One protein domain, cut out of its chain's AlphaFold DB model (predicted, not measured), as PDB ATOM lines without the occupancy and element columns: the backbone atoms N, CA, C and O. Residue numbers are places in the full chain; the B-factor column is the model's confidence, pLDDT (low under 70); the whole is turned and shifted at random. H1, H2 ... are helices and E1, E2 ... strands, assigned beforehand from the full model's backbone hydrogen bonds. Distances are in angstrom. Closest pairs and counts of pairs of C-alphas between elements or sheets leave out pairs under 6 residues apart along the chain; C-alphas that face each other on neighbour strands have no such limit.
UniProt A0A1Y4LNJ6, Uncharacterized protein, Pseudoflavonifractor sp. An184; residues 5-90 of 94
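AT A GLANCE: This is residues 5 to 90 of the 94 residues of an uncharacterized protein of Pseudoflavonifractor sp. An184 (UniProt A0A1Y4LNJ6). A long two-stranded hairpin, E4 and E5, makes the body, with the shorter E3 beside E4 in one open antiparallel sheet; a separate small hairpin, E1 and E2, is set off from this sheet and joined to it by a tight link. The short helix H1 lies beside the turn where E4 passes into E5, with 3 pairs of C-alphas within 10 A of the sheet, and at the far side of the long hairpin a short link follows E5 and leads into H2, whose residues 75 to 80 and 82 to 88 stick out as a free arm. The printed part has 86 residues, with two named helices and five named strands in the order H1 E1 E2 E3 E4 E5 H2, a mixed class of helices and strands. The sheets have the orders E3 - E4 - E5 and E1 - E2, both antiparallel. The whole is only just loose, close to extended, with a radius of gyration of the C-alphas of 17.5 A and spans of 52 by 38 by 22 A.

HOW THE PARTS SIT: H1, residues 5 to 11, is not on the sheet of three strands. Just after it, residues 13 to 14 pair antiparallel with residues 55 to 56 of E4, residues 47 to 56; H1 itself is only just apart from E4, at 8.1 A. E1, residues 23 to 26, and E2, residues 32 to 35, form a hairpin at 144 degrees, with N 25 and O 33 2.8 A apart, within hydrogen-bond range. E2 and E3, residues 39 to 43, meet only through their link. E1 is apart from E3, and both E1 and E2 are apart from E4. E3, E4 and E5, residues 59 to 68, form a meander, each strand the antiparallel neighbour of the one before. E3 and E4 are a hairpin at 163 degrees, with N 42 and O 49 2.8 A apart. E4 and E5 are a hairpin at 161 degrees, with N 48 and O 67 2.8 A and N 56 and O 59 2.8 A apart. E3 and E5 are the edge strands. H2, residues 75 to 88, is not on this sheet and is apart from E4. In H1 and H2 every O i to N i+4 pair is within hydrogen-bond range.

IN THESE COORDINATES: H1 begins at C-alpha 5, (367.015, 247.658, 468.791), and is 10.0 A long from first to last C-alpha. E1 measures 10.1 A, E2 9.5 A and E3 12.8 A. E4 measures 27.6 A and ends at C-alpha 56, (362.435, 240.162, 477.700). E5 measures 29.3 A. H2 measures 20.0 A and ends at C-alpha 88, (342.803, 202.073, 469.186).

THE WHOLE: The C-alphas of Tyr 5 and Lys 90, the two farthest apart, are 53.5 A apart. Without the stretches that stand free, 70 residues span 41 by 30 by 20 A. The printed part has no cut. The link from H1 to E1, 11 residues, is long. The mean pLDDT of the printed part is 90.8; residues 89 to 90 are under 70.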
ATOM      1  N   TYR A   5     367.676 246.627 467.981       91.88
ATOM      2  CA  TYR A   5     367.015 247.658 468.791       91.88
ATOM      3  C   TYR A   5     365.588 247.975 468.318       91.88
ATOM      4  O   TYR A   5     364.754 248.388 469.122       91.88
ATOM      5  N   GLU A   6     365.305 247.837 467.019       95.12
ATOM      6  CA  GLU A   6     363.977 248.090 466.450       95.12
ATOM      7  C   GLU A   6     363.030 246.966 466.830       95.12
ATOM      8  O   GLU A   6     361.895 247.229 467.216       95.12
ATOM      9  N   GLU A   7     363.515 245.728 466.775       92.50
ATOM     10  CA  GLU A   7     362.766 244.572 467.238       92.50
ATOM     11  C   GLU A   7     362.444 244.685 468.727       92.50
ATOM     12  O   GLU A   7     361.273 244.632 469.101       92.50
ATOM     13  N   TYR A   8     363.451 244.942 469.563       95.19
ATOM     14  CA  TYR A   8     363.242 245.060 471.001       95.19
ATOM     15  C   TYR A   8     362.295 246.210 471.366       95.19
ATOM     16  O   TYR A   8     361.451 246.056 472.248       95.19
ATOM     17  N   ARG A   9     362.386 247.358 470.683       95.88
ATOM     18  CA  ARG A   9     361.442 248.471 470.874       95.88
ATOM     19  C   ARG A   9     360.007 248.053 470.552       95.88
ATOM     20  O   ARG A   9     359.093 248.442 471.274       95.88
ATOM     21  N   ASP A  10     359.813 247.304 469.468       95.62
ATOM     22  CA  ASP A  10     358.487 246.965 468.951       95.62
ATOM     23  C   ASP A  10     357.835 245.799 469.721       95.62
ATOM     24  O   ASP A  10     356.618 245.788 469.900       95.62
ATOM     25  N   THR A  11     358.622 244.821 470.186       95.25
ATOM     26  CA  THR A  11     358.120 243.577 470.808       95.25
ATOM     27  C   THR A  11     358.391 243.493 472.313       95.25
ATOM     28  O   THR A  11     357.722 242.747 473.032       95.25
ATOM     29  N   GLY A  12     359.378 244.243 472.810       96.06
ATOM     30  CA  GLY A  12     359.945 244.062 474.143       96.06
ATOM     31  C   GLY A  12     360.778 242.784 474.288       96.06
ATOM     32  O   GLY A  12     361.007 242.364 475.424       96.06
ATOM     33  N   ILE A  13     361.178 242.148 473.182       94.88
ATOM     34  CA  ILE A  13     361.925 240.885 473.139       94.88
ATOM     35  C   ILE A  13     363.129 241.036 472.200       94.88
ATOM     36  O   ILE A  13     362.998 241.548 471.095       94.88
ATOM     37  N   LEU A  14     364.298 240.584 472.651       93.75
ATOM     38  CA  LEU A  14     365.489 240.362 471.829       93.75
ATOM     39  C   LEU A  14     365.990 238.931 472.059       93.75
ATOM     40  O   LEU A  14     365.852 238.409 473.168       93.75
ATOM     41  N   GLY A  15     366.564 238.313 471.026       89.12
ATOM     42  CA  GLY A  15     366.929 236.892 471.048       89.12
ATOM     43  C   GLY A  15     365.720 235.981 470.809       89.12
ATOM     44  O   GLY A  15     365.634 234.893 471.372       89.12
ATOM     45  N   GLY A  16     364.741 236.445 470.024       88.38
ATOM     46  CA  GLY A  16     363.587 235.650 469.603       88.38
ATOM     47  C   GLY A  16     363.972 234.487 468.682       88.38
ATOM     48  O   GLY A  16     365.109 234.365 468.222       88.38
ATOM     49  N   TYR A  17     363.035 233.576 468.419       87.44
ATOM     50  CA  TYR A  17     363.255 232.513 467.435       87.44
ATOM     51  C   TYR A  17     362.986 233.035 466.018       87.44
ATOM     52  O   TYR A  17     361.837 233.297 465.669       87.44
ATOM     53  N   HIS A  18     364.049 233.141 465.219       89.25
ATOM     54  CA  HIS A  18     364.023 233.611 463.831       89.25
ATOM     55  C   HIS A  18     364.502 232.502 462.896       89.25
ATOM     56  O   HIS A  18     365.700 232.439 462.604       89.25
ATOM     57  N   PRO A  19     363.623 231.588 462.447       90.06
ATOM     58  CA  PRO A  19     364.027 230.470 461.591       90.06
ATOM     59  C   PRO A  19     364.710 230.933 460.294       90.06
ATOM     60  O   PRO A  19     365.582 230.240 459.779       90.06
ATOM     61  N   GLU A  20     364.382 232.125 459.797       92.06
ATOM     62  CA  GLU A  20     365.003 232.757 458.632       92.06
ATOM     63  C   GLU A  20     366.481 233.141 458.829       92.06
ATOM     64  O   GLU A  20     367.191 233.353 457.848       92.06
ATOM     65  N   MET A  21     366.947 233.225 460.079       90.25
ATOM     66  CA  MET A  21     368.333 233.552 460.439       90.25
ATOM     67  C   MET A  21     369.202 232.314 460.669       90.25
ATOM     68  O   MET A  21     370.396 232.441 460.966       90.25
ATOM     69  N   ALA A  22     368.613 231.125 460.555       94.06
ATOM     70  CA  ALA A  22     369.330 229.875 460.698       94.06
ATOM     71  C   ALA A  22     370.401 229.728 459.610       94.06
ATOM     72  O   ALA A  22     370.213 230.109 458.453       94.06
ATOM     73  N   VAL A  23     371.536 229.141 459.979       95.19
ATOM     74  CA  VAL A  23     372.612 228.807 459.045       95.19
ATOM     75  C   VAL A  23     372.940 227.325 459.140       95.19
ATOM     76  O   VAL A  23     372.835 226.722 460.206       95.19
ATOM     77  N   LEU A  24     373.347 226.739 458.018       95.06
ATOM     78  CA  LEU A  24     373.812 225.359 457.975       95.06
ATOM     79  C   LEU A  24     375.300 225.310 458.326       95.06
ATOM     80  O   LEU A  24     376.093 226.102 457.810       95.06
ATOM     81  N   ARG A  25     375.676 224.382 459.204       91.75
ATOM     82  CA  ARG A  25     377.062 224.094 459.569       91.75
ATOM     83  C   ARG A  25     377.320 222.605 459.393       91.75
ATOM     84  O   ARG A  25     376.653 221.789 460.020       91.75
ATOM     85  N   GLU A  26     378.305 222.283 458.566       93.31
ATOM     86  CA  GLU A  26     378.856 220.934 458.471       93.31
ATOM     87  C   GLU A  26     379.689 220.629 459.726       93.31
ATOM     88  O   GLU A  26     380.482 221.461 460.180       93.31
ATOM     89  N   GLN A  27     379.450 219.463 460.310       85.50
ATOM     90  CA  GLN A  27     380.132 218.927 461.480       85.50
ATOM     91  C   GLN A  27     381.319 218.055 461.058       85.50
ATOM     92  O   GLN A  27     381.482 217.702 459.891       85.50
ATOM     93  N   SER A  28     382.177 217.692 462.013       85.56
ATOM     94  CA  SER A  28     383.390 216.906 461.741       85.56
ATOM     95  C   SER A  28     383.128 215.494 461.205       85.56
ATOM     96  O   SER A  28     384.022 214.895 460.615       85.56
ATOM     97  N   ASP A  29     381.937 214.952 461.437       85.62
ATOM     98  CA  ASP A  29     381.476 213.644 460.958       85.62
ATOM     99  C   ASP A  29     380.726 213.718 459.613       85.62
ATOM    100  O   ASP A  29     380.289 212.689 459.096       85.62
ATOM    101  N   GLY A  30     380.605 214.916 459.029       88.62
ATOM    102  CA  GLY A  30     379.875 215.167 457.788       88.62
ATOM    103  C   GLY A  30     378.374 215.410 457.975       88.62
ATOM    104  O   GLY A  30     377.676 215.624 456.982       88.62
ATOM    105  N   GLU A  31     377.850 215.405 459.207       86.81
ATOM    106  CA  GLU A  31     376.468 215.814 459.465       86.81
ATOM    107  C   GLU A  31     376.297 217.319 459.209       86.81
ATOM    108  O   GLU A  31     377.164 218.132 459.528       86.81
ATOM    109  N   VAL A  32     375.158 217.725 458.645       90.44
ATOM    110  CA  VAL A  32     374.824 219.142 458.461       90.44
ATOM    111  C   VAL A  32     373.787 219.554 459.494       90.44
ATOM    112  O   VAL A  32     372.624 219.162 459.423       90.44
ATOM    113  N   MET A  33     374.197 220.411 460.425       89.25
ATOM    114  CA  MET A  33     373.328 220.942 461.467       89.25
ATOM    115  C   MET A  33     372.794 222.328 461.119       89.25
ATOM    116  O   MET A  33     373.508 223.189 460.605       89.25
ATOM    117  N   THR A  34     371.535 222.570 461.483       91.75
ATOM    118  CA  THR A  34     370.935 223.908 461.471       91.75
ATOM    119  C   THR A  34     371.252 224.610 462.789       91.75
ATOM    120  O   THR A  34     370.850 224.132 463.849       91.75
ATOM    121  N   ILE A  35     371.962 225.738 462.735       93.06
ATOM    122  CA  ILE A  35     372.389 226.493 463.919       93.06
ATOM    123  C   ILE A  35     371.938 227.957 463.870       93.06
ATOM    124  O   ILE A  35     371.730 228.531 462.800       93.06
ATOM    125  N   PHE A  36     371.854 228.582 465.040       93.75
ATOM    126  CA  PHE A  36     371.579 230.004 465.223       93.75
ATOM    127  C   PHE A  36     372.814 230.699 465.796       93.75
ATOM    128  O   PHE A  36     373.494 230.166 466.668       93.75
ATOM    129  N   ARG A  37     373.140 231.887 465.280       91.12
ATOM    130  CA  ARG A  37     374.384 232.597 465.640       91.12
ATOM    131  C   ARG A  37     374.408 233.117 467.075       91.12
ATOM    132  O   ARG A  37     375.484 233.354 467.604       91.12
ATOM    133  N   ASP A  38     373.239 233.318 467.659       92.00
ATOM    134  CA  ASP A  38     373.028 233.783 469.029       92.00
ATOM    135  C   ASP A  38     372.856 232.625 470.027       92.00
ATOM    136  O   ASP A  38     372.479 232.843 471.177       92.00
ATOM    137  N   THR A  39     373.089 231.389 469.580       93.88
ATOM    138  CA  THR A  39     372.984 230.184 470.399       93.88
ATOM    139  C   THR A  39     374.358 229.530 470.522       93.88
ATOM    140  O   THR A  39     375.046 229.281 469.532       93.88
ATOM    141  N   GLU A  40     374.759 229.235 471.752       94.81
ATOM    142  CA  GLU A  40     375.923 228.416 472.065       94.81
ATOM    143  C   GLU A  40     375.529 226.939 472.019       94.81
ATOM    144  O   GLU A  40     374.503 226.541 472.573       94.81
ATOM    145  N   TYR A  41     376.358 226.121 471.376       93.12
ATOM    146  CA  TYR A  41     376.135 224.686 471.219       93.12
ATOM    147  C   TYR A  41     377.258 223.922 471.914       93.12
ATOM    148  O   TYR A  41     378.430 224.087 471.573       93.12
ATOM    149  N   HIS A  42     376.897 223.069 472.867       93.50
ATOM    150  CA  HIS A  42     377.815 222.204 473.595       93.50
ATOM    151  C   HIS A  42     377.462 220.744 473.327       93.50
ATOM    152  O   HIS A  42     376.488 220.216 473.864       93.50
ATOM    153  N   GLN A  43     378.278 220.094 472.502       89.75
ATOM    154  CA  GLN A  43     378.163 218.668 472.229       89.75
ATOM    155  C   GLN A  43     378.714 217.859 473.410       89.75
ATOM    156  O   GLN A  43     379.860 218.053 473.818       89.75
ATOM    157  N   GLN A  44     377.906 216.950 473.951       89.56
ATOM    158  CA  GLN A  44     378.295 215.973 474.970       89.56
ATOM    159  C   GLN A  44     378.140 214.551 474.406       89.56
ATOM    160  O   GLN A  44     377.655 214.357 473.292       89.56
ATOM    161  N   GLU A  45     378.539 213.538 475.176       89.69
ATOM    162  CA  GLU A  45     378.514 212.134 474.732       89.69
ATOM    163  C   GLU A  45     377.096 211.646 474.376       89.69
ATOM    164  O   GLU A  45     376.900 210.984 473.361       89.69
ATOM    165  N   GLN A  46     376.090 212.014 475.175       89.94
ATOM    166  CA  GLN A  46     374.709 211.525 475.015       89.94
ATOM    167  C   GLN A  46     373.717 212.597 474.547       89.94
ATOM    168  O   GLN A  46     372.620 212.278 474.080       89.94
ATOM    169  N   ASN A  47     374.071 213.869 474.703       91.69
ATOM    170  CA  ASN A  47     373.183 214.988 474.442       91.69
ATOM    171  C   ASN A  47     373.942 216.191 473.877       91.69
ATOM    172  O   ASN A  47     375.166 216.281 473.962       91.69
ATOM    173  N   MET A  48     373.170 217.116 473.333       91.38
ATOM    174  CA  MET A  48     373.599 218.432 472.923       91.38
ATOM    175  C   MET A  48     372.876 219.455 473.790       91.38
ATOM    176  O   MET A  48     371.644 219.471 473.874       91.38
ATOM    177  N   GLU A  49     373.644 220.338 474.408       95.38
ATOM    178  CA  GLU A  49     373.123 221.471 475.153       95.38
ATOM    179  C   GLU A  49     373.179 222.733 474.284       95.38
ATOM    180  O   GLU A  49     374.217 223.069 473.715       95.38
ATOM    181  N   CYS A  50     372.057 223.440 474.187       94.19
ATOM    182  CA  CYS A  50     371.941 224.719 473.496       94.19
ATOM    183  C   CYS A  50     371.653 225.816 474.516       94.19
ATOM    184  O   CYS A  50     370.650 225.738 475.229       94.19
ATOM    185  N   ARG A  51     372.492 226.849 474.568       95.50
ATOM    186  CA  ARG A  51     372.314 227.995 475.465       95.50
ATOM    187  C   ARG A  51     372.098 229.262 474.664       95.50
ATOM    188  O   ARG A  51     372.786 229.491 473.677       95.50
ATOM    189  N   ARG A  52     371.164 230.099 475.095       94.69
ATOM    190  CA  ARG A  52     370.980 231.439 474.532       94.69
ATOM    191  C   ARG A  52     370.542 232.427 475.597       94.69
ATOM    192  O   ARG A  52     369.893 232.051 476.577       94.69
ATOM    193  N   GLU A  53     370.838 233.694 475.361       95.19
ATOM    194  CA  GLU A  53     370.338 234.801 476.167       95.19
ATOM    195  C   GLU A  53     369.164 235.482 475.464       95.19
ATOM    196  O   GLU A  53     369.202 235.753 474.264       95.19
ATOM    197  N   MET A  54     368.108 235.769 476.221       95.44
ATOM    198  CA  MET A  54     366.947 236.514 475.743       95.44
ATOM    199  C   MET A  54     366.719 237.735 476.627       95.44
ATOM    200  O   MET A  54     366.628 237.611 477.849       95.44
ATOM    201  N   LEU A  55     366.566 238.915 476.027       96.19
ATOM    202  CA  LEU A  55     366.145 240.117 476.750       96.19
ATOM    203  C   LEU A  55     364.636 240.268 476.600       96.19
ATOM    204  O   LEU A  55     364.147 240.587 475.522       96.19
ATOM    205  N   ILE A  56     363.896 240.072 477.688       96.06
ATOM    206  CA  ILE A  56     362.435 240.162 477.700       96.06
ATOM    207  C   ILE A  56     362.031 241.238 478.702       96.06
ATOM    208  O   ILE A  56     362.225 241.091 479.911       96.06
ATOM    209  N   ARG A  57     361.455 242.334 478.198       95.75
ATOM    210  CA  ARG A  57     360.932 243.464 478.989       95.75
ATOM    211  C   ARG A  57     361.926 243.965 480.048       95.75
ATOM    212  O   ARG A  57     361.570 244.167 481.208       95.75
ATOM    213  N   GLY A  58     363.182 244.137 479.647       95.88
ATOM    214  CA  GLY A  58     364.257 244.673 480.486       95.88
ATOM    215  C   GLY A  58     364.925 243.652 481.406       95.88
ATOM    216  O   GLY A  58     365.766 244.039 482.211       95.88
ATOM    217  N   LYS A  59     364.575 242.365 481.308       97.69
ATOM    218  CA  LYS A  59     365.194 241.282 482.081       97.69
ATOM    219  C   LYS A  59     365.902 240.303 481.157       97.69
ATOM    220  O   LYS A  59     365.345 239.924 480.131       97.69
ATOM    221  N   VAL A  60     367.102 239.888 481.545       96.88
ATOM    222  CA  VAL A  60     367.875 238.870 480.826       96.88
ATOM    223  C   VAL A  60     367.473 237.487 481.330       96.88
ATOM    224  O   VAL A  60     367.486 237.227 482.534       96.88
ATOM    225  N   PHE A  61     367.114 236.609 480.404       96.56
ATOM    226  CA  PHE A  61     366.798 235.208 480.639       96.56
ATOM    227  C   PHE A  61     367.864 234.349 479.969       96.56
ATOM    228  O   PHE A  61     368.123 234.503 478.779       96.56
ATOM    229  N   HIS A  62     368.444 233.427 480.730       95.69
ATOM    230  CA  HIS A  62     369.364 232.426 480.206       95.69
ATOM    231  C   HIS A  62     368.553 231.159 479.948       95.69
ATOM    232  O   HIS A  62     367.993 230.579 480.880       95.69
ATOM    233  N   VAL A  63     368.429 230.778 478.681       93.31
ATOM    234  CA  VAL A  63     367.644 229.620 478.258       93.31
ATOM    235  C   VAL A  63     368.599 228.512 477.858       93.31
ATOM    236  O   VAL A  63     369.343 228.649 476.890       93.31
ATOM    237  N   THR A  64     368.532 227.402 478.587       95.19
ATOM    238  CA  THR A  64     369.286 226.182 478.301       95.19
ATOM    239  C   THR A  64     368.320 225.090 477.867       95.19
ATOM    240  O   THR A  64     367.415 224.721 478.614       95.19
ATOM    241  N   SER A  65     368.509 224.572 476.659       91.69
ATOM    242  CA  SER A  65     367.797 223.407 476.136       91.69
ATOM    243  C   SER A  65     368.755 222.228 476.031       91.69
ATOM    244  O   SER A  65     369.920 222.415 475.697       91.69
ATOM    245  N   VAL A  66     368.269 221.017 476.298       92.50
ATOM    246  CA  VAL A  66     369.056 219.783 476.180       92.50
ATOM    247  C   VAL A  66     368.323 218.841 475.237       92.50
ATOM    248  O   VAL A  66     367.169 218.486 475.484       92.50
ATOM    249  N   PHE A  67     368.992 218.446 474.160       88.06
ATOM    250  CA  PHE A  67     368.468 217.535 473.149       88.06
ATOM    251  C   PHE A  67     369.285 216.243 473.143       88.06
ATOM    252  O   PHE A  67     370.505 216.306 473.267       88.06
ATOM    253  N   PRO A  68     368.664 215.062 473.006       89.00
ATOM    254  CA  PRO A  68     369.424 213.837 472.791       89.00
ATOM    255  C   PRO A  68     370.170 213.918 471.452       89.00
ATOM    256  O   PRO A  68     369.623 214.433 470.479       89.00
ATOM    257  N   ASN A  69     371.387 213.370 471.392       84.44
ATOM    258  CA  ASN A  69     372.185 213.353 470.154       84.44
ATOM    259  C   ASN A  69     371.517 212.558 469.034       84.44
ATOM    260  O   ASN A  69     371.682 212.855 467.859       84.44
ATOM    261  N   GLN A  70     370.741 211.548 469.415       82.62
ATOM    262  CA  GLN A  70     369.963 210.749 468.492       82.62
ATOM    263  C   GLN A  70     368.479 210.974 468.768       82.62
ATOM    264  O   GLN A  70     367.975 210.682 469.857       82.62
ATOM    265  N   ALA A  71     367.766 211.489 467.769       77.94
ATOM    266  CA  ALA A  71     366.318 211.589 467.833       77.94
ATOM    267  C   ALA A  71     365.707 210.178 467.818       77.94
ATOM    268  O   ALA A  71     365.905 209.413 466.879       77.94
ATOM    269  N   ILE A  72     364.957 209.841 468.868       82.75
ATOM    270  CA  ILE A  72     364.237 208.558 468.972       82.75
ATOM    271  C   ILE A  72     362.843 208.670 468.327       82.75
ATOM    272  O   ILE A  72     362.296 207.686 467.845       82.75
ATOM    273  N   ALA A  73     362.269 209.877 468.329       85.44
ATOM    274  CA  ALA A  73     360.986 210.209 467.715       85.44
ATOM    275  C   ALA A  73     360.895 211.728 467.509       85.44
ATOM    276  O   ALA A  73     361.278 212.501 468.396       85.44
ATOM    277  N   THR A  74     360.355 212.163 466.375       82.94
ATOM    278  CA  THR A  74     360.018 213.571 466.133       82.94
ATOM    279  C   THR A  74     358.782 213.982 466.953       82.94
ATOM    280  O   THR A  74     358.001 213.125 467.380       82.94
ATOM    281  N   PRO A  75     358.551 215.289 467.198       80.38
ATOM    282  CA  PRO A  75     357.296 215.752 467.796       80.38
ATOM    283  C   PRO A  75     356.055 215.247 467.046       80.38
ATOM    284  O   PRO A  75     355.065 214.887 467.679       80.38
ATOM    285  N   THR A  76     356.135 215.157 465.716       89.38
ATOM    286  CA  THR A  76     355.078 214.599 464.866       89.38
ATOM    287  C   THR A  76     354.872 213.112 465.128       89.38
ATOM    288  O   THR A  76     353.734 212.704 465.329       89.38
ATOM    289  N   ASP A  77     355.942 212.313 465.217       92.56
ATOM    290  CA  ASP A  77     355.834 210.877 465.525       92.56
ATOM    291  C   ASP A  77     355.135 210.654 466.868       92.56
ATOM    292  O   ASP A  77     354.260 209.798 466.994       92.56
ATOM    293  N   LYS A  78     355.469 211.471 467.876       89.94
ATOM    294  CA  LYS A  78     354.812 211.413 469.188       89.94
ATOM    295  C   LYS A  78     353.341 211.811 469.107       89.94
ATOM    296  O   LYS A  78     352.511 211.150 469.720       89.94
ATOM    297  N   MET A  79     353.015 212.864 468.360       93.69
ATOM    298  CA  MET A  79     351.631 213.299 468.161       93.69
ATOM    299  C   MET A  79     350.795 212.214 467.474       93.69
ATOM    300  O   MET A  79     349.708 211.903 467.949       93.69
ATOM    301  N   LEU A  80     351.310 211.611 466.400       95.44
ATOM    302  CA  LEU A  80     350.644 210.511 465.700       95.44
ATOM    303  C   LEU A  80     350.471 209.293 466.611       95.44
ATOM    304  O   LEU A  80     349.376 208.751 466.691       95.44
ATOM    305  N   SER A  81     351.496 208.942 467.393       94.38
ATOM    306  CA  SER A  81     351.406 207.845 468.367       94.38
ATOM    307  C   SER A  81     350.295 208.066 469.401       94.38
ATOM    308  O   SER A  81     349.629 207.116 469.809       94.38
ATOM    309  N   LEU A  82     350.082 209.313 469.836       94.19
ATOM    310  CA  LEU A  82     349.003 209.664 470.765       94.19
ATOM    311  C   LEU A  82     347.622 209.563 470.109       94.19
ATOM    312  O   LEU A  82     346.689 209.071 470.739       94.19
ATOM    313  N   ILE A  83     347.504 210.002 468.854       93.94
ATOM    314  CA  ILE A  83     346.280 209.868 468.054       93.94
ATOM    315  C   ILE A  83     345.926 208.384 467.910       93.94
ATOM    316  O   ILE A  83     344.824 207.979 468.278       93.94
ATOM    317  N   ASP A  84     346.868 207.564 467.448       92.69
ATOM    318  CA  ASP A  84     346.653 206.131 467.243       92.69
ATOM    319  C   ASP A  84     346.254 205.424 468.546       92.69
ATOM    320  O   ASP A  84     345.335 204.603 468.545       92.69
ATOM    321  N   ALA A  85     346.879 205.782 469.675       92.00
ATOM    322  CA  ALA A  85     346.512 205.250 470.985       92.00
ATOM    323  C   ALA A  85     345.055 205.584 471.354       92.00
ATOM    324  O   ALA A  85     344.323 204.693 471.786       92.00
ATOM    325  N   GLU A  86     344.603 206.822 471.129       90.88
ATOM    326  CA  GLU A  86     343.226 207.237 471.434       90.88
ATOM    327  C   GLU A  86     342.188 206.523 470.549       90.88
ATOM    328  O   GLU A  86     341.101 206.163 471.011       90.88
ATOM    329  N   PHE A  87     342.510 206.302 469.273       83.62
ATOM    330  CA  PHE A  87     341.603 205.638 468.334       83.62
ATOM    331  C   PHE A  87     341.645 204.109 468.416       83.62
ATOM    332  O   PHE A  87     340.670 203.465 468.029       83.62
ATOM    333  N   SER A  88     342.705 203.523 468.976       76.81
ATOM    334  CA  SER A  88     342.803 202.073 469.186       76.81
ATOM    335  C   SER A  88     341.744 201.528 470.159       76.81
ATOM    336  O   SER A  88     341.306 200.389 470.009       76.81
ATOM    337  N   GLU A  89     341.253 202.352 471.095       63.25
ATOM    338  CA  GLU A  89     340.176 201.982 472.027       63.25
ATOM    339  C   GLU A  89     338.762 202.151 471.439       63.25
ATOM    340  O   GLU A  89     337.792 201.611 471.974       63.25
ATOM    341  N   LYS A  90     338.617 202.873 470.319       63.41
ATOM    342  CA  LYS A  90     337.325 203.201 469.686       63.41
ATOM    343  C   LYS A  90     337.079 202.368 468.425       63.41
ATOM    344  O   LYS A  90     336.608 202.886 467.415       63.41
TER     345      LYS A  90